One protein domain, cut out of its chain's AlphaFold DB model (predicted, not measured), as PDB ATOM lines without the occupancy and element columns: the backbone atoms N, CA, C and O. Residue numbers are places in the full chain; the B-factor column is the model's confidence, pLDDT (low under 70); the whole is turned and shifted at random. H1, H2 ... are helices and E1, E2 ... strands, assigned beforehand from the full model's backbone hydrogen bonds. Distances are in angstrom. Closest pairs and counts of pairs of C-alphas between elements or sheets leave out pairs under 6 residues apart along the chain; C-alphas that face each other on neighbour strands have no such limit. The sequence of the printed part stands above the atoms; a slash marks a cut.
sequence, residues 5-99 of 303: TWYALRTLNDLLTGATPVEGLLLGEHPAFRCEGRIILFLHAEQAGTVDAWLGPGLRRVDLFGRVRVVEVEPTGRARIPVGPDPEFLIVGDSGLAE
ATOM      1  N   THR A   5     169.215 266.296 224.226       82.25
ATOM      2  CA  THR A   5     168.589 264.966 224.151       82.25
ATOM      3  C   THR A   5     167.086 265.049 223.901       82.25
ATOM      4  O   THR A   5     166.552 264.273 223.115       82.25
ATOM      5  N   TRP A   6     166.398 266.002 224.537       88.88
ATOM      6  CA  TRP A   6     164.968 266.204 224.319       88.88
ATOM      7  C   TRP A   6     164.669 266.621 222.871       88.88
ATOM      8  O   TRP A   6     163.755 266.068 222.264       88.88
ATOM      9  N   TYR A   7     165.460 267.537 222.296       83.06
ATOM     10  CA  TYR A   7     165.320 267.919 220.886       83.06
ATOM     11  C   TYR A   7     165.593 266.744 219.942       83.06
ATOM     12  O   TYR A   7     164.779 266.499 219.060       83.06
ATOM     13  N   ALA A   8     166.652 265.967 220.191       83.19
ATOM     14  CA  ALA A   8     166.980 264.789 219.389       83.19
ATOM     15  C   ALA A   8     165.852 263.750 219.394       83.19
ATOM     16  O   ALA A   8     165.433 263.289 218.334       83.19
ATOM     17  N   LEU A   9     165.313 263.419 220.573       86.69
ATOM     18  CA  LEU A   9     164.185 262.493 220.700       86.69
ATOM     19  C   LEU A   9     162.928 263.022 220.014       86.69
ATOM     20  O   LEU A   9     162.229 262.260 219.353       86.69
ATOM     21  N   ARG A  10     162.653 264.324 220.136       91.31
ATOM     22  CA  ARG A  10     161.531 264.948 219.443       91.31
ATOM     23  C   ARG A  10     161.699 264.873 217.927       91.31
ATOM     24  O   ARG A  10     160.767 264.455 217.262       91.31
ATOM     25  N   THR A  11     162.861 265.223 217.382       90.44
ATOM     26  CA  THR A  11     163.108 265.150 215.934       90.44
ATOM     27  C   THR A  11     163.035 263.717 215.415       90.44
ATOM     28  O   THR A  11     162.434 263.484 214.371       90.44
ATOM     29  N   LEU A  12     163.584 262.750 216.157       90.75
ATOM     30  CA  LEU A  12     163.426 261.327 215.857       90.75
ATOM     31  C   LEU A  12     161.950 260.933 215.803       90.75
ATOM     32  O   LEU A  12     161.522 260.300 214.843       90.75
ATOM     33  N   ASN A  13     161.169 261.340 216.802       91.62
ATOM     34  CA  ASN A  13     159.741 261.064 216.851       91.62
ATOM     35  C   ASN A  13     159.000 261.738 215.682       91.62
ATOM     36  O   ASN A  13     158.238 261.079 214.983       91.62
ATOM     37  N   ASP A  14     159.269 263.012 215.408       92.44
ATOM     38  CA  ASP A  14     158.615 263.777 214.342       92.44
ATOM     39  C   ASP A  14     158.917 263.206 212.941       92.44
ATOM     40  O   ASP A  14     158.072 263.279 212.052       92.44
ATOM     41  N   LEU A  15     160.108 262.633 212.728       94.00
ATOM     42  CA  LEU A  15     160.518 262.083 211.429       94.00
ATOM     43  C   LEU A  15     160.227 260.592 211.255       94.00
ATOM     44  O   LEU A  15     159.999 260.161 210.126       94.00
ATOM     45  N   LEU A  16     160.296 259.802 212.327       94.06
ATOM     46  CA  LEU A  16     160.286 258.337 212.246       94.06
ATOM     47  C   LEU A  16     159.066 257.685 212.910       94.06
ATOM     48  O   LEU A  16     158.968 256.456 212.906       94.06
ATOM     49  N   THR A  17     158.119 258.449 213.464       95.19
ATOM     50  CA  THR A  17     156.867 257.861 213.969       95.19
ATOM     51  C   THR A  17     156.131 257.143 212.841       95.19
ATOM     52  O   THR A  17     155.777 257.742 211.832       95.19
ATOM     53  N   GLY A  18     155.893 255.841 213.018       94.56
ATOM     54  CA  GLY A  18     155.255 254.998 212.001       94.56
ATOM     55  C   GLY A  18     156.165 254.634 210.823       94.56
ATOM     56  O   GLY A  18     155.696 254.020 209.864       94.56
ATOM     57  N   ALA A  19     157.453 254.982 210.877       95.81
ATOM     58  CA  ALA A  19     158.395 254.617 209.838       95.81
ATOM     59  C   ALA A  19     158.723 253.118 209.885       95.81
ATOM     60  O   ALA A  19     158.882 252.523 210.951       95.81
ATOM     61  N   THR A  20     158.866 252.510 208.711       96.06
ATOM     62  CA  THR A  20     159.294 251.113 208.560       96.06
ATOM     63  C   THR A  20     160.693 251.060 207.953       96.06
ATOM     64  O   THR A  20     160.975 251.838 207.037       96.06
ATOM     65  N   PRO A  21     161.594 250.187 208.438       94.06
ATOM     66  CA  PRO A  21     162.901 250.027 207.817       94.06
ATOM     67  C   PRO A  21     162.734 249.522 206.381       94.06
ATOM     68  O   PRO A  21     161.858 248.705 206.088       94.06
ATOM     69  N   VAL A  22     163.572 250.022 205.480       91.31
ATOM     70  CA  VAL A  22     163.636 249.557 204.095       91.31
ATOM     71  C   VAL A  22     164.784 248.565 203.966       91.31
ATOM     72  O   VAL A  22     165.881 248.813 204.460       91.31
ATOM     73  N   GLU A  23     164.539 247.440 203.296       85.88
ATOM     74  CA  GLU A  23     165.606 246.497 202.971       85.88
ATOM     75  C   GLU A  23     166.541 247.061 201.894       85.88
ATOM     76  O   GLU A  23     166.104 247.634 200.896       85.88
ATOM     77  N   GLY A  24     167.844 246.858 202.089       81.75
ATOM     78  CA  GLY A  24     168.884 247.356 201.194       81.75
ATOM     79  C   GLY A  24     169.379 248.758 201.549       81.75
ATOM     80  O   GLY A  24     168.888 249.423 202.457       81.75
ATOM     81  N   LEU A  25     170.412 249.191 200.828       85.69
ATOM     82  CA  LEU A  25     171.097 250.457 201.073       85.69
ATOM     83  C   LEU A  25     171.048 251.320 199.813       85.69
ATOM     84  O   LEU A  25     171.395 250.869 198.717       85.69
ATOM     85  N   LEU A  26     170.586 252.559 199.964       87.25
ATOM     86  CA  LEU A  26     170.470 253.513 198.860       87.25
ATOM     87  C   LEU A  26     171.722 254.385 198.729       87.25
ATOM     88  O   LEU A  26     172.146 254.664 197.614       87.25
ATOM     89  N   LEU A  27     172.317 254.787 199.859       86.62
ATOM     90  CA  LEU A  27     173.509 255.633 199.927       86.62
ATOM     91  C   LEU A  27     174.533 255.027 200.892       86.62
ATOM     92  O   LEU A  27     174.478 255.267 202.094       86.62
ATOM     93  N   GLY A  28     175.480 254.246 200.369       84.06
ATOM     94  CA  GLY A  28     176.553 253.679 201.189       84.06
ATOM     95  C   GLY A  28     176.014 252.781 202.304       84.06
ATOM     96  O   GLY A  28     175.298 251.835 202.013       84.06
ATOM     97  N   GLU A  29     176.365 253.076 203.553       86.06
ATOM     98  CA  GLU A  29     176.016 252.276 204.746       86.06
ATOM     99  C   GLU A  29     174.845 252.874 205.539       86.06
ATOM    100  O   GLU A  29     174.515 252.422 206.632       86.06
ATOM    101  N   HIS A  30     174.202 253.904 204.989       91.62
ATOM    102  CA  HIS A  30     173.156 254.646 205.675       91.62
ATOM    103  C   HIS A  30     171.810 253.915 205.576       91.62
ATOM    104  O   HIS A  30     171.323 253.685 204.460       91.62
ATOM    105  N   PRO A  31     171.179 253.559 206.713       92.81
ATOM    106  CA  PRO A  31     169.892 252.886 206.696       92.81
ATOM    107  C   PRO A  31     168.801 253.829 206.185       92.81
ATOM    108  O   PRO A  31     168.827 255.041 206.424       92.81
ATOM    109  N   ALA A  32     167.831 253.247 205.484       93.94
ATOM    110  CA  ALA A  32     166.685 253.948 204.930       93.94
ATOM    111  C   ALA A  32     165.387 253.498 205.608       93.94
ATOM    112  O   ALA A  32     165.221 252.338 205.991       93.94
ATOM    113  N   PHE A  33     164.448 254.427 205.712       95.69
ATOM    114  CA  PHE A  33     163.147 254.242 206.330       95.69
ATOM    115  C   PHE A  33     162.064 254.775 205.401       95.69
ATOM    116  O   PHE A  33     162.248 255.792 204.730       95.69
ATOM    117  N   ARG A  34     160.915 254.104 205.385       95.69
ATOM    118  CA  ARG A  34     159.713 254.553 204.692       95.69
ATOM    119  C   ARG A  34     158.742 255.134 205.705       95.69
ATOM    120  O   ARG A  34     158.299 254.411 206.594       95.69
ATOM    121  N   CYS A  35     158.386 256.404 205.544       95.62
ATOM    122  CA  CYS A  35     157.451 257.117 206.412       95.62
ATOM    123  C   CYS A  35     156.495 257.960 205.562       95.62
ATOM    124  O   CYS A  35     156.944 258.835 204.827       95.62
ATOM    125  N   GLU A  36     155.187 257.689 205.628       93.12
ATOM    126  CA  GLU A  36     154.154 258.449 204.892       93.12
ATOM    127  C   GLU A  36     154.445 258.602 203.380       93.12
ATOM    128  O   GLU A  36     154.313 259.680 202.804       93.12
ATOM    129  N   GLY A  37     154.923 257.536 202.729       90.69
ATOM    130  CA  GLY A  37     155.285 257.564 201.303       90.69
ATOM    131  C   GLY A  37     156.596 258.299 200.980       90.69
ATOM    132  O   GLY A  37     156.951 258.440 199.810       90.69
ATOM    133  N   ARG A  38     157.339 258.748 201.994       94.81
ATOM    134  CA  ARG A  38     158.673 259.345 201.865       94.81
ATOM    135  C   ARG A  38     159.755 258.341 202.227       94.81
ATOM    136  O   ARG A  38     159.575 257.536 203.141       94.81
ATOM    137  N   ILE A  39     160.889 258.435 201.539       96.19
ATOM    138  CA  ILE A  39     162.124 257.770 201.951       96.19
ATOM    139  C   ILE A  39     162.950 258.746 202.786       96.19
ATOM    140  O   ILE A  39     163.186 259.887 202.384       96.19
ATOM    141  N   ILE A  40     163.373 258.294 203.961       96.62
ATOM    142  CA  ILE A  40     164.214 259.036 204.899       96.62
ATOM    143  C   ILE A  40     165.472 258.207 205.139       96.62
ATOM    144  O   ILE A  40     165.373 257.028 205.468       96.62
ATOM    145  N   LEU A  41     166.652 258.802 204.987       95.88
ATOM    146  CA  LEU A  41     167.928 258.151 205.294       95.88
ATOM    147  C   LEU A  41     168.509 258.720 206.578       95.88
ATOM    148  O   LEU A  41     168.465 259.932 206.778       95.88
ATOM    149  N   PHE A  42     169.094 257.865 207.408       95.94
ATOM    150  CA  PHE A  42     169.884 258.297 208.556       95.94
ATOM    151  C   PHE A  42     171.362 258.374 208.171       95.94
ATOM    152  O   PHE A  42     172.001 257.359 207.893       95.94
ATOM    153  N   LEU A  43     171.898 259.589 208.135       96.06
ATOM    154  CA  LEU A  43     173.270 259.884 207.761       96.06
ATOM    155  C   LEU A  43     174.128 260.031 209.018       96.06
ATOM    156  O   LEU A  43     173.890 260.913 209.837       96.06
ATOM    157  N   HIS A  44     175.140 259.181 209.151       95.06
ATOM    158  CA  HIS A  44     176.141 259.246 210.212       95.06
ATOM    159  C   HIS A  44     177.408 258.523 209.754       95.06
ATOM    160  O   HIS A  44     177.317 257.457 209.144       95.06
ATOM    161  N   ALA A  45     178.572 259.094 210.042       94.62
ATOM    162  CA  ALA A  45     179.868 258.486 209.777       94.62
ATOM    163  C   ALA A  45     180.863 258.904 210.864       94.62
ATOM    164  O   ALA A  45     180.888 260.064 211.255       94.62
ATOM    165  N   GLU A  46     181.728 257.999 211.321       95.19
ATOM    166  CA  GLU A  46     182.731 258.341 212.346       95.19
ATOM    167  C   GLU A  46     183.692 259.447 211.882       95.19
ATOM    168  O   GLU A  46     184.131 260.282 212.672       95.19
ATOM    169  N   GLN A  47     183.996 259.469 210.583       95.31
ATOM    170  CA  GLN A  47     184.854 260.461 209.949       95.31
ATOM    171  C   GLN A  47     184.051 261.312 208.970       95.31
ATOM    172  O   GLN A  47     183.189 260.812 208.245       95.31
ATOM    173  N   ALA A  48     184.357 262.610 208.932       96.19
ATOM    174  CA  ALA A  48     183.736 263.524 207.986       96.19
ATOM    175  C   ALA A  48     184.082 263.138 206.537       96.19
ATOM    176  O   ALA A  48     185.237 262.873 206.203       96.19
ATOM    177  N   GLY A  49     183.079 263.152 205.668       95.19
ATOM    178  CA  GLY A  49     183.194 262.777 204.267       95.19
ATOM    179  C   GLY A  49     182.048 263.332 203.429       95.19
ATOM    180  O   GLY A  49     181.272 264.182 203.868       95.19
ATOM    181  N   THR A  50     181.939 262.855 202.191       94.12
ATOM    182  CA  THR A  50     180.837 263.213 201.290       94.12
ATOM    183  C   THR A  50     180.315 261.984 200.573       94.12
ATOM    184  O   THR A  50     181.113 261.167 200.117       94.12
ATOM    185  N   VAL A  51     178.999 261.901 200.410       91.31
ATOM    186  CA  VAL A  51     178.320 260.875 199.618       91.31
ATOM    187  C   VAL A  51     177.644 261.540 198.427       91.31
ATOM    188  O   VAL A  51     176.951 262.545 198.579       91.31
ATOM    189  N   ASP A  52     177.851 260.978 197.241       90.44
ATOM    190  CA  ASP A  52     177.148 261.403 196.036       90.44
ATOM    191  C   ASP A  52     175.814 260.671 195.907       90.44
ATOM    192  O   ASP A  52     175.739 259.454 196.088       90.44
ATOM    193  N   ALA A  53     174.763 261.416 195.584       88.12
ATOM    194  CA  ALA A  53     173.407 260.902 195.483       88.12
ATOM    195  C   ALA A  53     172.688 261.466 194.254       88.12
ATOM    196  O   ALA A  53     172.781 262.656 193.967       88.12
ATOM    197  N   TRP A  54     171.906 260.631 193.572       89.81
ATOM    198  CA  TRP A  54     171.018 261.037 192.475       89.81
ATOM    199  C   TRP A  54     169.579 260.724 192.868       89.81
ATOM    200  O   TRP A  54     168.996 259.744 192.415       89.81
ATOM    201  N   LEU A  55     169.035 261.536 193.774       89.38
ATOM    202  CA  LEU A  55     167.749 261.297 194.444       89.38
ATOM    203  C   LEU A  55     166.688 262.356 194.110       89.38
ATOM    204  O   LEU A  55     165.744 262.569 194.869       89.38
ATOM    205  N   GLY A  56     166.867 263.008 192.959       85.19
ATOM    206  CA  GLY A  56     165.965 264.034 192.453       85.19
ATOM    207  C   GLY A  56     166.109 265.386 193.163       85.19
ATOM    208  O   GLY A  56     166.909 265.540 194.089       85.19
ATOM    209  N   PRO A  57     165.364 266.401 192.699       88.25
ATOM    210  CA  PRO A  57     165.307 267.705 193.349       88.25
ATOM    211  C   PRO A  57     164.571 267.628 194.695       88.25
ATOM    212  O   PRO A  57     163.898 266.651 195.004       88.25
ATOM    213  N   GLY A  58     164.659 268.692 195.499       91.69
ATOM    214  CA  GLY A  58     163.870 268.814 196.732       91.69
ATOM    215  C   GLY A  58     164.418 268.043 197.936       91.69
ATOM    216  O   GLY A  58     163.711 267.907 198.935       91.69
ATOM    217  N   LEU A  59     165.668 267.578 197.868       95.44
ATOM    218  CA  LEU A  59     166.369 266.959 198.989       95.44
ATOM    219  C   LEU A  59     166.485 267.919 200.177       95.44
ATOM    220  O   LEU A  59     166.845 269.091 200.030       95.44
ATOM    221  N   ARG A  60     166.198 267.410 201.378       97.12
ATOM    222  CA  ARG A  60     166.282 268.178 202.626       97.12
ATOM    223  C   ARG A  60     167.072 267.408 203.669       97.12
ATOM    224  O   ARG A  60     166.806 266.233 203.890       97.12
ATOM    225  N   ARG A  61     167.998 268.085 204.338       97.19
ATOM    226  CA  ARG A  61     168.684 267.587 205.532       97.19
ATOM    227  C   ARG A  61     168.017 268.136 206.775       97.19
ATOM    228  O   ARG A  61     167.677 269.316 206.809       97.19
ATOM    229  N   VAL A  62     167.843 267.289 207.775       97.75
ATOM    230  CA  VAL A  62     167.298 267.645 209.082       97.75
ATOM    231  C   VAL A  62     168.269 267.143 210.135       97.75
ATOM    232  O   VAL A  62     168.505 265.943 210.226       97.75
ATOM    233  N   ASP A  63     168.860 268.043 210.910       96.44
ATOM    234  CA  ASP A  63     169.732 267.631 212.013       96.44
ATOM    235  C   ASP A  63     168.938 267.199 213.253       96.44
ATOM    236  O   ASP A  63     167.715 267.335 213.299       96.44
ATOM    237  N   LEU A  64     169.627 266.716 214.291       93.56
ATOM    238  CA  LEU A  64     168.997 266.309 215.558       93.56
ATOM    239  C   LEU A  64     168.244 267.429 216.298       93.56
ATOM    240  O   LEU A  64     167.556 267.153 217.276       93.56
ATOM    241  N   PHE A  65     168.377 268.688 215.883       93.62
ATOM    242  CA  PHE A  65     167.651 269.813 216.473       93.62
ATOM    243  C   PHE A  65     166.436 270.224 215.633       93.62
ATOM    244  O   PHE A  65     165.789 271.228 215.934       93.62
ATOM    245  N   GLY A  66     166.128 269.475 214.570       93.25
ATOM    246  CA  GLY A  66     165.022 269.749 213.660       93.25
ATOM    247  C   GLY A  66     165.305 270.882 212.674       93.25
ATOM    248  O   GLY A  66     164.379 271.357 212.016       93.25
ATOM    249  N   ARG A  67     166.556 271.349 212.552       96.25
ATOM    250  CA  ARG A  67     166.899 272.412 211.598       96.25
ATOM    251  C   ARG A  67     166.937 271.823 210.196       96.25
ATOM    252  O   ARG A  67     167.716 270.917 209.917       96.25
ATOM    253  N   VAL A  68     166.109 272.374 209.314       97.44
ATOM    254  CA  VAL A  68     165.987 271.917 207.929       97.44
ATOM    255  C   VAL A  68     166.903 272.731 207.018       97.44
ATOM    256  O   VAL A  68     166.881 273.961 207.042       97.44
ATOM    257  N   ARG A  69     167.682 272.050 206.178       97.38
ATOM    258  CA  ARG A  69     168.508 272.645 205.122       97.38
ATOM    259  C   ARG A  69     168.162 272.015 203.785       97.38
ATOM    260  O   ARG A  69     168.075 270.794 203.682       97.38
ATOM    261  N   VAL A  70     167.982 272.835 202.758       96.50
ATOM    262  CA  VAL A  70     167.849 272.333 201.386       96.50
ATOM    263  C   VAL A  70     169.224 271.870 200.917       96.50
ATOM    264  O   VAL A  70     170.220 272.553 201.148       96.50
ATOM    265  N   VAL A  71     169.283 270.689 200.309       96.31
ATOM    266  CA  VAL A  71     170.501 270.188 199.674       96.31
ATOM    267  C   VAL A  71     170.521 270.683 198.238       96.31
ATOM    268  O   VAL A  71     169.567 270.468 197.490       96.31
ATOM    269  N   GLU A  72     171.607 271.350 197.864       94.44
ATOM    270  CA  GLU A  72     171.824 271.778 196.489       94.44
ATOM    271  C   GLU A  72     172.058 270.561 195.591       94.44
ATOM    272  O   GLU A  72     172.823 269.649 195.920       94.44
ATOM    273  N   VAL A  73     171.366 270.552 194.455       91.56
ATOM    274  CA  VAL A  73     171.464 269.510 193.436       91.56
ATOM    275  C   VAL A  73     172.018 270.162 192.179       91.56
ATOM    276  O   VAL A  73     171.481 271.160 191.701       91.56
ATOM    277  N   GLU A  74     173.106 269.609 191.657       91.12
ATOM    278  CA  GLU A  74     173.720 270.042 190.408       91.12
ATOM    279  C   GLU A  74     172.739 269.884 189.229       91.12
ATOM    280  O   GLU A  74     171.836 269.044 189.281       91.12
ATOM    281  N   PRO A  75     172.947 270.590 188.099       86.00
ATOM    282  CA  PRO A  75     172.148 270.393 186.882       86.00
ATOM    283  C   PRO A  75     172.143 268.946 186.360       86.00
ATOM    284  O   PRO A  75     171.214 268.524 185.679       86.00
ATOM    285  N   THR A  76     173.171 268.166 186.705       83.56
ATOM    286  CA  THR A  76     173.289 266.730 186.400       83.56
ATOM    287  C   THR A  76     172.338 265.855 187.232       83.56
ATOM    288  O   THR A  76     172.234 264.649 187.001       83.56
ATOM    289  N   GLY A  77     171.659 266.430 188.229       85.25
ATOM    290  CA  GLY A  77     170.866 265.716 189.226       85.25
ATOM    291  C   GLY A  77     171.694 265.128 190.375       85.25
ATOM    292  O   GLY A  77     171.122 264.454 191.231       85.25
ATOM    293  N   ARG A  78     173.016 265.353 190.395       90.50
ATOM    294  CA  ARG A  78     173.912 264.916 191.472       90.50
ATOM    295  C   ARG A  78     173.797 265.854 192.669       90.50
ATOM    296  O   ARG A  78     173.890 267.067 192.527       90.50
ATOM    297  N   ALA A  79     173.674 265.288 193.858       92.75
ATOM    298  CA  ALA A  79     173.808 265.984 195.125       92.75
ATOM    299  C   ALA A  79     175.040 265.451 195.856       92.75
ATOM    300  O   ALA A  79     175.162 264.241 196.056       92.75
ATOM    301  N   ARG A  80     175.934 266.346 196.279       93.81
ATOM    302  CA  ARG A  80     177.077 265.991 197.124       93.81
ATOM    303  C   ARG A  80     176.732 266.283 198.578       93.81
ATOM    304  O   ARG A  80     176.731 267.431 199.015       93.81
ATOM    305  N   ILE A  81     176.416 265.235 199.326       94.56
ATOM    306  CA  ILE A  81     175.893 265.340 200.685       94.56
ATOM    307  C   ILE A  81     177.043 265.121 201.668       94.56
ATOM    308  O   ILE A  81     177.626 264.035 201.674       94.56
ATOM    309  N   PRO A  82     177.408 266.110 202.499       95.06
ATOM    310  CA  PRO A  82     178.408 265.883 203.526       95.06
ATOM    311  C   PRO A  82     177.820 264.987 204.620       95.06
ATOM    312  O   PRO A  82     176.672 265.155 205.030       95.06
ATOM    313  N   VAL A  83     178.627 264.039 205.073       95.31
ATOM    314  CA  VAL A  83     178.318 263.096 206.152       95.31
ATOM    315  C   VAL A  83     179.419 263.191 207.197       95.31
ATOM    316  O   VAL A  83     180.562 263.500 206.863       95.31
ATOM    317  N   GLY A  84     179.097 262.971 208.463       95.88
ATOM    318  CA  GLY A  84     180.070 263.102 209.539       95.88
ATOM    319  C   GLY A  84     179.546 262.574 210.868       95.88
ATOM    320  O   GLY A  84     178.508 261.899 210.886       95.88
ATOM    321  N   PRO A  85     180.265 262.859 211.968       95.94
ATOM    322  CA  PRO A  85     179.956 262.280 213.272       95.94
ATOM    323  C   PRO A  85     178.648 262.820 213.846       95.94
ATOM    324  O   PRO A  85     177.972 262.111 214.585       95.94
ATOM    325  N   ASP A  86     178.254 264.036 213.465       95.06
ATOM    326  CA  ASP A  86     176.954 264.591 213.817       95.06
ATOM    327  C   ASP A  86     175.865 263.930 212.960       95.06
ATOM    328  O   ASP A  86     175.870 264.090 211.735       95.06
ATOM    329  N   PRO A  87     174.943 263.164 213.567       95.25
ATOM    330  CA  PRO A  87     173.941 262.437 212.815       95.25
ATOM    331  C   PRO A  87     172.846 263.370 212.298       95.25
ATOM    332  O   PRO A  87     172.422 264.324 212.958       95.25
ATOM    333  N   GLU A  88     172.335 263.049 211.121       97.19
ATOM    334  CA  GLU A  88     171.296 263.816 210.450       97.19
ATOM    335  C   GLU A  88     170.368 262.906 209.648       97.19
ATOM    336  O   GLU A  88     170.670 261.749 209.366       97.19
ATOM    337  N   PHE A  89     169.237 263.454 209.224       97.31
ATOM    338  CA  PHE A  89     168.287 262.794 208.343       97.31
ATOM    339  C   PHE A  89     168.301 263.442 206.971       97.31
ATOM    340  O   PHE A  89     168.228 264.664 206.860       97.31
ATOM    341  N   LEU A  90     168.323 262.632 205.920       97.25
ATOM    342  CA  LEU A  90     168.061 263.081 204.559       97.25
ATOM    343  C   LEU A  90     166.658 262.649 204.149       97.25
ATOM    344  O   LEU A  90     166.385 261.461 204.000       97.25
ATOM    345  N   ILE A  91     165.781 263.620 203.928       96.56
ATOM    346  CA  ILE A  91     164.468 263.399 203.331       96.56
ATOM    347  C   ILE A  91     164.646 263.437 201.815       96.56
ATOM    348  O   ILE A  91     165.049 264.462 201.252       96.56
ATOM    349  N   VAL A  92     164.359 262.310 201.167       94.88
ATOM    350  CA  VAL A  92     164.443 262.163 199.714       94.88
ATOM    351  C   VAL A  92     163.309 262.959 199.069       94.88
ATOM    352  O   VAL A  92     162.149 262.796 199.443       94.88
ATOM    353  N   GLY A  93     163.643 263.840 198.122       88.19
ATOM    354  CA  GLY A  93     162.646 264.657 197.426       88.19
ATOM    355  C   GLY A  93     161.820 263.855 196.422       88.19
ATOM    356  O   GLY A  93     160.641 264.142 196.229       88.19
ATOM    357  N   ASP A  94     162.415 262.807 195.851       90.56
ATOM    358  CA  ASP A  94     161.781 261.923 194.882       90.56
ATOM    359  C   ASP A  94     161.723 260.476 195.387       90.56
ATOM    360  O   ASP A  94     162.620 259.657 195.153       90.56
ATOM    361  N   SER A  95     160.649 260.150 196.110       91.38
ATOM    362  CA  SER A  95     160.438 258.792 196.617       91.38
ATOM    363  C   SER A  95     160.358 257.756 195.501       91.38
ATOM    364  O   SER A  95     160.791 256.632 195.717       91.38
ATOM    365  N   GLY A  96     159.836 258.103 194.319       93.56
ATOM    366  CA  GLY A  96     159.699 257.156 193.212       93.56
ATOM    367  C   GLY A  96     161.061 256.698 192.696       93.56
ATOM    368  O   GLY A  96     161.284 255.501 192.526       93.56
ATOM    369  N   LEU A  97     162.006 257.628 192.531       93.62
ATOM    370  CA  LEU A  97     163.375 257.295 192.137       93.62
ATOM    371  C   LEU A  97     164.117 256.517 193.233       93.62
ATOM    372  O   LEU A  97     164.790 255.529 192.936       93.62
ATOM    373  N   ALA A  98     163.976 256.915 194.500       94.31
ATOM    374  CA  ALA A  98     164.564 256.168 195.611       94.31
ATOM    375  C   ALA A  98     164.025 254.732 195.677       94.31
ATOM    376  O   ALA A  98     164.801 253.789 195.799       94.31
ATOM    377  N   GLU A  99     162.712 254.556 195.537       95.06
ATOM    378  CA  GLU A  99     162.039 253.257 195.500       95.06
ATOM    379  C   GLU A  99     162.473 252.414 194.297       95.06
ATOM    380  O   GLU A  99     162.679 251.210 194.442       95.06
TER     381      GLU A  99
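Overview. This is residues 5 to 99 of the 303 residues of the protein "MSP domain-containing protein" of Candidatus Brocadiae bacterium (UniProt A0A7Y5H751). A twisted five-strand sheet has H1 along one face, and on the side away from H1 lies a ribbon of two strands, E3 and E6, loosely joined to the sheet. H2 only grazes the sheet, and residues 17 to 31 form a long loop between H1 and E1. The printed part has 95 residues, with two named helices and seven named strands in the order H1 E1 E2 E3 E4 E5 E6 E7 H2; the sheet's order is E1 E2 E7 E4 E5, antiparallel, and the class is mixed. It is compact, with a radius of gyration of the C-alphas of 12.5 A and spans of 39 by 29 by 23 A.

Arrangement. H1, residues 5 to 16, makes two layers with the sheet, a helix on one face; its height over the sheet is 10.3 A. It lies over E7, residues 88 to 91, along the strands at 22 degrees on the local plane. E1, residues 32 to 35, and E2, residues 38 to 43, form a hairpin, with N 33 and O 40 2.8 A apart. E2 pairs with E7 through N 41 and O 90, 2.8 A. E7 pairs with E4, residues 60 to 63, through N 62 and O 89, 2.8 A. E4 and E5, residues 68 to 70, form a hairpin, with N 61 and O 69 at 2.8 A. E3, residues 49 to 53, and E6, residues 79 to 83, are antiparallel, with N 51 and O 81 at 2.8 A. The closest C-alphas of E2 and E6, Leu 43 and Val 83, are 6.2 A apart; those of E2 and H2, residues 95 to 99, are Arg 38 and Ser 95, 5.6 A. In H1 and H2 every O i to N i+4 pair is within hydrogen-bond range.

Along the chain. H1 begins with C-alpha 5 at (168.589, 264.966, 224.151) and is 16.0 A long. E2 is 15.8 A, E3 13.3 A and E6 12.3 A. H2 ends with C-alpha 99 at (162.039, 253.257, 195.500).

Size, cuts and confidence. The C-alphas of Trp 6 and Thr 76, 38.8 A apart, are the two farthest apart. The printed part has no cut, the link from H1 to E1 is long, and no printed residue is under 70 in pLDDT.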